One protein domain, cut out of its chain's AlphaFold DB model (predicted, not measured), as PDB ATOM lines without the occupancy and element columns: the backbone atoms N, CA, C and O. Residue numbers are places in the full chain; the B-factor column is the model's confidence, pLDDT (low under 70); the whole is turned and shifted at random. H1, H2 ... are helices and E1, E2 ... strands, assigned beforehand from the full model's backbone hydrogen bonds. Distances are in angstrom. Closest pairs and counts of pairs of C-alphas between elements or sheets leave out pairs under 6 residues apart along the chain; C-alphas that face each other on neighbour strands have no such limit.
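What this domain is: This is residues 262 to 316 and 449 to 474 of the 481 residues of an uncharacterized protein of Candidatus Bathyarchaeota archaeon (UniProt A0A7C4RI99). Mostly loops with little regular structure: H2 runs along one side, H1 lies crosswise near its first residues, the stretch after E1 folds back so that residues 465 to 466 pair beside E1, antiparallel, and H4 ends one tip. The printed part has 81 residues; H1, H2, H3, E1 and H4, mostly helix, hold only 30. It is compact, radius of gyration of the C-alphas 12.5 A, spanning 42 by 29 by 16 A.

Where its parts are: H2, residues 297 to 308, runs 16.1 A from C-alpha 297 at (10.065, 319.520, 55.464). H1 is residues 283 to 289, 10.1 A; H3, 449 to 452; E1, 453 to 455; H4, 471 to 474, ending at (39.300, 335.441, 57.627).

How they stand to each other: H2, with residues 297 to 300 alone, only just touches H1, with 3 pairs of C-alphas within 8 A, the closest His 285 and Leu 300, 6.7 A, about perpendicular at 83 degrees. E1 pairs with no named strand; residues 465 to 466 pair with it, antiparallel. In H1 and H2 every O i to N i+4 pair is within hydrogen-bond range; H3 and H4 are too short for one.

The domain as a whole: Residues 317 to 448 are cut out; C-alphas 316 and 449 are 10.3 A apart. The link E1 to H4 is long. No printed residue is under pLDDT 70.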
ATOM      1  N   THR A 262      21.466 338.261  55.732       96.06
ATOM      2  CA  THR A 262      22.376 338.666  56.807       96.06
ATOM      3  C   THR A 262      22.023 337.923  58.092       96.06
ATOM      4  O   THR A 262      20.838 337.700  58.368       96.06
ATOM      5  N   VAL A 263      23.035 337.593  58.885       96.75
ATOM      6  CA  VAL A 263      22.866 337.324  60.315       96.75
ATOM      7  C   VAL A 263      22.510 338.652  60.969       96.75
ATOM      8  O   VAL A 263      23.216 339.639  60.773       96.75
ATOM      9  N   HIS A 264      21.375 338.711  61.656       96.12
ATOM     10  CA  HIS A 264      20.876 339.937  62.276       96.12
ATOM     11  C   HIS A 264      21.089 339.902  63.796       96.12
ATOM     12  O   HIS A 264      20.802 338.895  64.436       96.12
ATOM     13  N   LYS A 265      21.500 341.027  64.399       93.50
ATOM     14  CA  LYS A 265      21.787 341.136  65.851       93.50
ATOM     15  C   LYS A 265      20.623 340.711  66.763       93.50
ATOM     16  O   LYS A 265      20.821 340.232  67.867       93.50
ATOM     17  N   HIS A 266      19.397 340.879  66.276       95.25
ATOM     18  CA  HIS A 266      18.156 340.573  66.994       95.25
ATOM     19  C   HIS A 266      17.553 339.182  66.701       95.25
ATOM     20  O   HIS A 266      16.377 338.967  66.975       95.25
ATOM     21  N   GLU A 267      18.306 338.228  66.143       96.12
ATOM     22  CA  GLU A 267      17.811 336.847  65.944       96.12
ATOM     23  C   GLU A 267      17.496 336.111  67.259       96.12
ATOM     24  O   GLU A 267      16.730 335.155  67.255       96.12
ATOM     25  N   PHE A 268      18.026 336.584  68.389       95.50
ATOM     26  CA  PHE A 268      17.777 336.042  69.731       95.50
ATOM     27  C   PHE A 268      17.087 337.059  70.656       95.50
ATOM     28  O   PHE A 268      17.244 337.016  71.871       95.50
ATOM     29  N   HIS A 269      16.357 338.021  70.086       93.69
ATOM     30  CA  HIS A 269      15.680 339.063  70.858       93.69
ATOM     31  C   HIS A 269      14.587 338.472  71.770       93.69
ATOM     32  O   HIS A 269      13.846 337.591  71.348       93.69
ATOM     33  N   GLU A 270      14.426 339.004  72.986       91.00
ATOM     34  CA  GLU A 270      13.504 338.491  74.025       91.00
ATOM     35  C   GLU A 270      12.029 338.399  73.590       91.00
ATOM     36  O   GLU A 270      11.328 337.457  73.937       91.00
ATOM     37  N   ARG A 271      11.577 339.346  72.761       88.31
ATOM     38  CA  ARG A 271      10.250 339.361  72.115       88.31
ATOM     39  C   ARG A 271       9.977 338.173  71.186       88.31
ATOM     40  O   ARG A 271       8.836 337.938  70.800       88.31
ATOM     41  N   LEU A 272      11.016 337.467  70.742       91.69
ATOM     42  CA  LEU A 272      10.862 336.258  69.943       91.69
ATOM     43  C   LEU A 272      10.680 335.074  70.885       91.69
ATOM     44  O   LEU A 272      11.531 334.807  71.734       91.69
ATOM     45  N   MET A 273       9.605 334.310  70.686       89.75
ATOM     46  CA  MET A 273       9.409 333.069  71.434       89.75
ATOM     47  C   MET A 273      10.583 332.097  71.219       89.75
ATOM     48  O   MET A 273      11.126 332.038  70.114       89.75
ATOM     49  N   PRO A 274      10.945 331.260  72.208       91.62
ATOM     50  CA  PRO A 274      12.153 330.430  72.135       91.62
ATOM     51  C   PRO A 274      12.279 329.575  70.862       91.62
ATOM     52  O   PRO A 274      13.364 329.423  70.309       91.62
ATOM     53  N   LYS A 275      11.160 329.052  70.335       92.00
ATOM     54  CA  LYS A 275      11.142 328.231  69.108       92.00
ATOM     55  C   LYS A 275      11.458 329.006  67.824       92.00
ATOM     56  O   LYS A 275      11.820 328.386  66.825       92.00
ATOM     57  N   VAL A 276      11.308 330.330  67.836       93.25
ATOM     58  CA  VAL A 276      11.561 331.209  66.684       93.25
ATOM     59  C   VAL A 276      12.783 332.102  66.892       93.25
ATOM     60  O   VAL A 276      12.960 333.056  66.144       93.25
ATOM     61  N   GLN A 277      13.638 331.781  67.864       95.25
ATOM     62  CA  GLN A 277      14.964 332.379  67.993       95.25
ATOM     63  C   GLN A 277      15.976 331.672  67.079       95.25
ATOM     64  O   GLN A 277      15.912 330.456  66.871       95.25
ATOM     65  N   GLY A 278      16.922 332.444  66.546       96.06
ATOM     66  CA  GLY A 278      17.983 332.016  65.636       96.06
ATOM     67  C   GLY A 278      17.751 332.418  64.177       96.06
ATOM     68  O   GLY A 278      16.820 333.146  63.833       96.06
ATOM     69  N   HIS A 279      18.620 331.933  63.290       97.62
ATOM     70  CA  HIS A 279      18.597 332.318  61.882       97.62
ATOM     71  C   HIS A 279      17.615 331.470  61.055       97.62
ATOM     72  O   HIS A 279      17.688 330.236  61.031       97.62
ATOM     73  N   PHE A 280      16.734 332.138  60.303       96.94
ATOM     74  CA  PHE A 280      15.711 331.531  59.446       96.94
ATOM     75  C   PHE A 280      15.807 331.966  57.981       96.94
ATOM     76  O   PHE A 280      15.614 333.128  57.598       96.94
ATOM     77  N   ILE A 281      15.956 330.982  57.097       95.69
ATOM     78  CA  ILE A 281      16.155 331.221  55.661       95.69
ATOM     79  C   ILE A 281      14.853 331.476  54.885       95.69
ATOM     80  O   ILE A 281      14.870 332.105  53.826       95.69
ATOM     81  N   HIS A 282      13.700 331.041  55.400       95.56
ATOM     82  CA  HIS A 282      12.408 331.155  54.715       95.56
ATOM     83  C   HIS A 282      11.233 331.135  55.705       95.56
ATOM     84  O   HIS A 282      11.362 330.591  56.796       95.56
ATOM     85  N   PHE A 283      10.068 331.682  55.344       95.00
ATOM     86  CA  PHE A 283       8.925 331.729  56.269       95.00
ATOM     87  C   PHE A 283       8.410 330.335  56.652       95.00
ATOM     88  O   PHE A 283       7.986 330.124  57.784       95.00
ATOM     89  N   THR A 284       8.498 329.365  55.733       95.94
ATOM     90  CA  THR A 284       8.131 327.969  56.018       95.94
ATOM     91  C   THR A 284       9.112 327.272  56.957       95.94
ATOM     92  O   THR A 284       8.745 326.260  57.545       95.94
ATOM     93  N   HIS A 285      10.337 327.791  57.111       96.81
ATOM     94  CA  HIS A 285      11.289 327.296  58.108       96.81
ATOM     95  C   HIS A 285      10.778 327.626  59.515       96.81
ATOM     96  O   HIS A 285      10.688 326.721  60.333       96.81
ATOM     97  N   ILE A 286      10.292 328.854  59.744       96.75
ATOM     98  CA  ILE A 286       9.611 329.220  61.000       96.75
ATOM     99  C   ILE A 286       8.350 328.364  61.205       96.75
ATOM    100  O   ILE A 286       8.151 327.835  62.291       96.75
ATOM    101  N   CYS A 287       7.537 328.128  60.164       97.00
ATOM    102  CA  CYS A 287       6.383 327.221  60.280       97.00
ATOM    103  C   CYS A 287       6.788 325.817  60.760       97.00
ATOM    104  O   CYS A 287       6.092 325.220  61.577       97.00
ATOM    105  N   ALA A 288       7.895 325.275  60.241       97.12
ATOM    106  CA  ALA A 288       8.400 323.971  60.654       97.12
ATOM    107  C   ALA A 288       8.908 323.983  62.107       97.12
ATOM    108  O   ALA A 288       8.562 323.068  62.849       97.12
ATOM    109  N   ALA A 289       9.627 325.035  62.519       96.81
ATOM    110  CA  ALA A 289      10.078 325.240  63.902       96.81
ATOM    111  C   ALA A 289       8.912 325.331  64.901       96.81
ATOM    112  O   ALA A 289       8.975 324.812  66.013       96.81
ATOM    113  N   MET A 290       7.809 325.943  64.468       95.31
ATOM    114  CA  MET A 290       6.552 326.023  65.213       95.31
ATOM    115  C   MET A 290       5.784 324.693  65.266       95.31
ATOM    116  O   MET A 290       4.747 324.616  65.919       95.31
ATOM    117  N   GLY A 291       6.272 323.639  64.603       95.25
ATOM    118  CA  GLY A 291       5.662 322.311  64.622       95.25
ATOM    119  C   GLY A 291       4.554 322.103  63.587       95.25
ATOM    120  O   GLY A 291       3.788 321.153  63.711       95.25
ATOM    121  N   CYS A 292       4.456 322.944  62.550       96.12
ATOM    122  CA  CYS A 292       3.437 322.779  61.513       96.12
ATOM    123  C   CYS A 292       3.528 321.388  60.851       96.12
ATOM    124  O   CYS A 292       4.572 321.056  60.267       96.12
ATOM    125  N   PRO A 293       2.438 320.595  60.845       95.31
ATOM    126  CA  PRO A 293       2.443 319.270  60.227       95.31
ATOM    127  C   PRO A 293       2.547 319.346  58.697       95.31
ATOM    128  O   PRO A 293       3.080 318.438  58.064       95.31
ATOM    129  N   TYR A 294       2.097 320.452  58.102       95.94
ATOM    130  CA  TYR A 294       2.039 320.639  56.653       95.94
ATOM    131  C   TYR A 294       3.301 321.264  56.055       95.94
ATOM    132  O   TYR A 294       3.416 321.335  54.831       95.94
ATOM    133  N   ALA A 295       4.242 321.744  56.876       95.62
ATOM    134  CA  ALA A 295       5.438 322.415  56.377       95.62
ATOM    135  C   ALA A 295       6.193 321.528  55.359       95.62
ATOM    136  O   ALA A 295       6.294 320.315  55.553       95.62
ATOM    137  N   PRO A 296       6.758 322.098  54.276       95.44
ATOM    138  CA  PRO A 296       7.472 321.348  53.236       95.44
ATOM    139  C   PRO A 296       8.862 320.880  53.724       95.44
ATOM    140  O   PRO A 296       9.906 321.315  53.230       95.44
ATOM    141  N   LYS A 297       8.879 319.980  54.718       95.19
ATOM    142  CA  LYS A 297      10.065 319.520  55.464       95.19
ATOM    143  C   LYS A 297      11.163 318.973  54.550       95.19
ATOM    144  O   LYS A 297      12.325 319.320  54.720       95.19
ATOM    145  N   ASN A 298      10.810 318.195  53.526       93.56
ATOM    146  CA  ASN A 298      11.791 317.629  52.593       93.56
ATOM    147  C   ASN A 298      12.539 318.709  51.797       93.56
ATOM    148  O   ASN A 298      13.753 318.622  51.612       93.56
ATOM    149  N   GLN A 299      11.836 319.757  51.361       94.31
ATOM    150  CA  GLN A 299      12.472 320.884  50.680       94.31
ATOM    151  C   GLN A 299      13.310 321.720  51.651       94.31
ATOM    152  O   GLN A 299      14.408 322.141  51.289       94.31
ATOM    153  N   LEU A 300      12.834 321.911  52.888       95.94
ATOM    154  CA  LEU A 300      13.598 322.589  53.936       95.94
ATOM    155  C   LEU A 300      14.912 321.871  54.222       95.94
ATOM    156  O   LEU A 300      15.943 322.529  54.204       95.94
ATOM    157  N   LYS A 301      14.909 320.541  54.390       96.19
ATOM    158  CA  LYS A 301      16.137 319.758  54.620       96.19
ATOM    159  C   LYS A 301      17.187 320.026  53.538       96.19
ATOM    160  O   LYS A 301      18.329 320.329  53.866       96.19
ATOM    161  N   ARG A 302      16.789 320.032  52.259       95.25
ATOM    162  CA  ARG A 302      17.692 320.357  51.136       95.25
ATOM    163  C   ARG A 302      18.260 321.776  51.231       95.25
ATOM    164  O   ARG A 302      19.434 321.988  50.956       95.25
ATOM    165  N   LYS A 303      17.445 322.764  51.615       96.00
ATOM    166  CA  LYS A 303      17.917 324.150  51.783       96.00
ATOM    167  C   LYS A 303      18.811 324.314  53.014       96.00
ATOM    168  O   LYS A 303      19.799 325.031  52.941       96.00
ATOM    169  N   LEU A 304      18.516 323.620  54.107       96.56
ATOM    170  CA  LEU A 304      19.326 323.631  55.325       96.56
ATOM    171  C   LEU A 304      20.689 322.953  55.124       96.56
ATOM    172  O   LEU A 304      21.684 323.434  55.655       96.56
ATOM    173  N   GLN A 305      20.778 321.925  54.273       96.62
ATOM    174  CA  GLN A 305      22.067 321.368  53.839       96.62
ATOM    175  C   GLN A 305      22.931 322.418  53.124       96.62
ATOM    176  O   GLN A 305      24.134 322.484  53.358       96.62
ATOM    177  N   MET A 306      22.328 323.287  52.301       95.69
ATOM    178  CA  MET A 306      23.062 324.405  51.693       95.69
ATOM    179  C   MET A 306      23.565 325.393  52.757       95.69
ATOM    180  O   MET A 306      24.682 325.890  52.632       95.69
ATOM    181  N   VAL A 307      22.784 325.650  53.814       96.25
ATOM    182  CA  VAL A 307      23.230 326.495  54.939       96.25
ATOM    183  C   VAL A 307      24.435 325.891  55.643       96.25
ATOM    184  O   VAL A 307      25.431 326.582  55.832       96.25
ATOM    185  N   GLN A 308      24.394 324.594  55.948       96.06
ATOM    186  CA  GLN A 308      25.517 323.882  56.564       96.06
ATOM    187  C   GLN A 308      26.794 323.935  55.702       96.06
ATOM    188  O   GLN A 308      27.905 323.892  56.218       96.06
ATOM    189  N   GLN A 309      26.650 324.090  54.382       94.94
ATOM    190  CA  GLN A 309      27.753 324.288  53.436       94.94
ATOM    191  C   GLN A 309      28.199 325.759  53.293       94.94
ATOM    192  O   GLN A 309      29.045 326.058  52.450       94.94
ATOM    193  N   GLY A 310      27.671 326.677  54.108       93.69
ATOM    194  CA  GLY A 310      28.043 328.095  54.117       93.69
ATOM    195  C   GLY A 310      27.300 328.958  53.095       93.69
ATOM    196  O   GLY A 310      27.744 330.068  52.805       93.69
ATOM    197  N   TYR A 311      26.201 328.467  52.519       94.25
ATOM    198  CA  TYR A 311      25.366 329.219  51.576       94.25
ATOM    199  C   TYR A 311      24.103 329.782  52.245       94.25
ATOM    200  O   TYR A 311      23.733 329.391  53.343       94.25
ATOM    201  N   LEU A 312      23.387 330.670  51.545       94.50
ATOM    202  CA  LEU A 312      22.090 331.250  51.951       94.50
ATOM    203  C   LEU A 312      22.118 332.216  53.145       94.50
ATOM    204  O   LEU A 312      21.097 332.855  53.400       94.50
ATOM    205  N   PHE A 313      23.267 332.414  53.789       96.25
ATOM    206  CA  PHE A 313      23.463 333.469  54.775       96.25
ATOM    207  C   PHE A 313      24.770 334.243  54.554       96.25
ATOM    208  O   PHE A 313      25.644 333.811  53.801       96.25
ATOM    209  N   ASN A 314      24.879 335.401  55.198       96.00
ATOM    210  CA  ASN A 314      26.071 336.231  55.265       96.00
ATOM    211  C   ASN A 314      26.257 336.700  56.718       96.00
ATOM    212  O   ASN A 314      25.319 337.276  57.265       96.00
ATOM    213  N   PRO A 315      27.404 336.448  57.373       95.81
ATOM    214  CA  PRO A 315      27.664 336.956  58.722       95.81
ATOM    215  C   PRO A 315      27.855 338.480  58.754       95.81
ATOM    216  O   PRO A 315      27.807 339.076  59.821       95.81
ATOM    217  N   PHE A 316      28.059 339.102  57.592       95.69
ATOM    218  CA  PHE A 316      28.030 340.545  57.416       95.69
ATOM    219  C   PHE A 316      26.719 340.991  56.767       95.69
ATOM    220  O   PHE A 316      25.883 340.187  56.356       95.69
ATOM    221  N   TYR A 449      32.170 330.659  55.865       95.25
ATOM    222  CA  TYR A 449      30.844 330.728  56.481       95.25
ATOM    223  C   TYR A 449      30.359 329.367  56.974       95.25
ATOM    224  O   TYR A 449      29.796 329.294  58.060       95.25
ATOM    225  N   LYS A 450      30.667 328.265  56.276       95.25
ATOM    226  CA  LYS A 450      30.320 326.915  56.755       95.25
ATOM    227  C   LYS A 450      30.879 326.594  58.146       95.25
ATOM    228  O   LYS A 450      30.282 325.807  58.866       95.25
ATOM    229  N   LYS A 451      32.011 327.200  58.525       94.56
ATOM    230  CA  LYS A 451      32.652 326.999  59.835       94.56
ATOM    231  C   LYS A 451      31.950 327.764  60.959       94.56
ATOM    232  O   LYS A 451      32.171 327.445  62.116       94.56
ATOM    233  N   LEU A 452      31.128 328.760  60.619       96.00
ATOM    234  CA  LEU A 452      30.365 329.558  61.582       96.00
ATOM    235  C   LEU A 452      29.036 328.895  61.961       96.00
ATOM    236  O   LEU A 452      28.386 329.313  62.912       96.00
ATOM    237  N   VAL A 453      28.597 327.886  61.207       96.69
ATOM    238  CA  VAL A 453      27.346 327.176  61.479       96.69
ATOM    239  C   VAL A 453      27.595 326.143  62.571       96.69
ATOM    240  O   VAL A 453      28.215 325.112  62.317       96.69
ATOM    241  N   THR A 454      27.097 326.395  63.780       93.50
ATOM    242  CA  THR A 454      27.291 325.489  64.924       93.50
ATOM    243  C   THR A 454      26.164 324.482  65.080       93.50
ATOM    244  O   THR A 454      26.407 323.350  65.491       93.50
ATOM    245  N   LYS A 455      24.926 324.859  64.732       91.38
ATOM    246  CA  LYS A 455      23.763 323.972  64.852       91.38
ATOM    247  C   LYS A 455      22.785 324.149  63.698       91.38
ATOM    248  O   LYS A 455      22.299 325.250  63.447       91.38
ATOM    249  N   VAL A 456      22.427 323.024  63.075       92.75
ATOM    250  CA  VAL A 456      21.291 322.887  62.155       92.75
ATOM    251  C   VAL A 456      20.450 321.702  62.625       92.75
ATOM    252  O   VAL A 456      20.906 320.563  62.584       92.75
ATOM    253  N   ASP A 457      19.228 321.959  63.089       91.38
ATOM    254  CA  ASP A 457      18.309 320.904  63.524       91.38
ATOM    255  C   ASP A 457      17.419 320.463  62.350       91.38
ATOM    256  O   ASP A 457      16.506 321.177  61.937       91.38
ATOM    257  N   PHE A 458      17.679 319.278  61.795       93.12
ATOM    258  CA  PHE A 458      16.892 318.711  60.690       93.12
ATOM    259  C   PHE A 458      15.614 317.988  61.141       93.12
ATOM    260  O   PHE A 458      14.820 317.572  60.287       93.12
ATOM    261  N   SER A 459      15.429 317.811  62.449       91.38
ATOM    262  CA  SER A 459      14.299 317.099  63.045       91.38
ATOM    263  C   SER A 459      13.202 318.083  63.435       91.38
ATOM    264  O   SER A 459      12.074 317.977  62.948       91.38
ATOM    265  N   ASN A 460      13.557 319.086  64.240       92.31
ATOM    266  CA  ASN A 460      12.631 320.100  64.739       92.31
ATOM    267  C   ASN A 460      12.683 321.404  63.944       92.31
ATOM    268  O   ASN A 460      11.833 322.264  64.147       92.31
ATOM    269  N   PHE A 461      13.647 321.560  63.030       96.38
ATOM    270  CA  PHE A 461      13.776 322.748  62.182       96.38
ATOM    271  C   PHE A 461      13.902 324.055  62.978       96.38
ATOM    272  O   PHE A 461      13.462 325.097  62.494       96.38
ATOM    273  N   THR A 462      14.506 324.020  64.172       95.75
ATOM    274  CA  THR A 462      14.755 325.224  64.983       95.75
ATOM    275  C   THR A 462      15.590 326.255  64.216       95.75
ATOM    276  O   THR A 462      16.182 325.947  63.171       95.75
ATOM    277  N   GLY A 463      15.660 327.482  64.737       95.88
ATOM    278  CA  GLY A 463      16.557 328.499  64.197       95.88
ATOM    279  C   GLY A 463      18.000 327.999  64.156       95.88
ATOM    280  O   GLY A 463      18.443 327.230  65.016       95.88
ATOM    281  N   ILE A 464      18.712 328.387  63.100       97.44
ATOM    282  CA  ILE A 464      20.108 328.003  62.887       97.44
ATOM    283  C   ILE A 464      20.969 328.854  63.817       97.44
ATOM    284  O   ILE A 464      20.755 330.064  63.917       97.44
ATOM    285  N   ILE A 465      21.940 328.232  64.482       96.75
ATOM    286  CA  ILE A 465      22.895 328.954  65.327       96.75
ATOM    287  C   ILE A 465      24.141 329.231  64.492       96.75
ATOM    288  O   ILE A 465      24.759 328.310  63.948       96.75
ATOM    289  N   ILE A 466      24.472 330.516  64.374       96.25
ATOM    290  CA  ILE A 466      25.627 331.010  63.631       96.25
ATOM    291  C   ILE A 466      26.490 331.798  64.610       96.25
ATOM    292  O   ILE A 466      26.013 332.746  65.230       96.25
ATOM    293  N   THR A 467      27.748 331.401  64.772       94.44
ATOM    294  CA  THR A 467      28.688 332.133  65.624       94.44
ATOM    295  C   THR A 467      29.137 333.427  64.954       94.44
ATOM    296  O   THR A 467      29.288 333.452  63.726       94.44
ATOM    297  N   PRO A 468      29.417 334.483  65.739       92.69
ATOM    298  CA  PRO A 468      30.017 335.700  65.220       92.69
ATOM    299  C   PRO A 468      31.287 335.413  64.417       92.69
ATOM    300  O   PRO A 468      32.079 334.525  64.744       92.69
ATOM    301  N   ILE A 469      31.469 336.168  63.336       92.56
ATOM    302  CA  ILE A 469      32.711 336.128  62.576       92.56
ATOM    303  C   ILE A 469      33.799 336.900  63.330       92.56
ATOM    304  O   ILE A 469      33.542 337.909  63.976       92.56
ATOM    305  N   GLU A 470      35.032 336.423  63.217       91.25
ATOM    306  CA  GLU A 470      36.208 336.968  63.897       91.25
ATOM    307  C   GLU A 470      37.358 336.983  62.895       91.25
ATOM    308  O   GLU A 470      37.343 336.252  61.900       91.25
ATOM    309  N   GLU A 471      38.392 337.765  63.176       87.88
ATOM    310  CA  GLU A 471      39.536 337.922  62.284       87.88
ATOM    311  C   GLU A 471      40.257 336.600  61.973       87.88
ATOM    312  O   GLU A 471      40.569 336.327  60.810       87.88
ATOM    313  N   LYS A 472      40.417 335.715  62.969       87.19
ATOM    314  CA  LYS A 472      41.019 334.381  62.786       87.19
ATOM    315  C   LYS A 472      40.323 333.561  61.694       87.19
ATOM    316  O   LYS A 472      40.965 332.789  60.985       87.19
ATOM    317  N   HIS A 473      39.015 333.764  61.509       89.12
ATOM    318  CA  HIS A 473      38.231 333.076  60.487       89.12
ATOM    319  C   HIS A 473      38.576 333.552  59.066       89.12
ATOM    320  O   HIS A 473      38.523 332.759  58.124       89.12
ATOM    321  N   LEU A 474      38.950 334.826  58.910       84.38
ATOM    322  CA  LEU A 474      39.300 335.441  57.627       84.38
ATOM    323  C   LEU A 474      40.735 335.108  57.197       84.38
ATOM    324  O   LEU A 474      40.988 334.891  56.008       84.38
TER     325      LEU A 474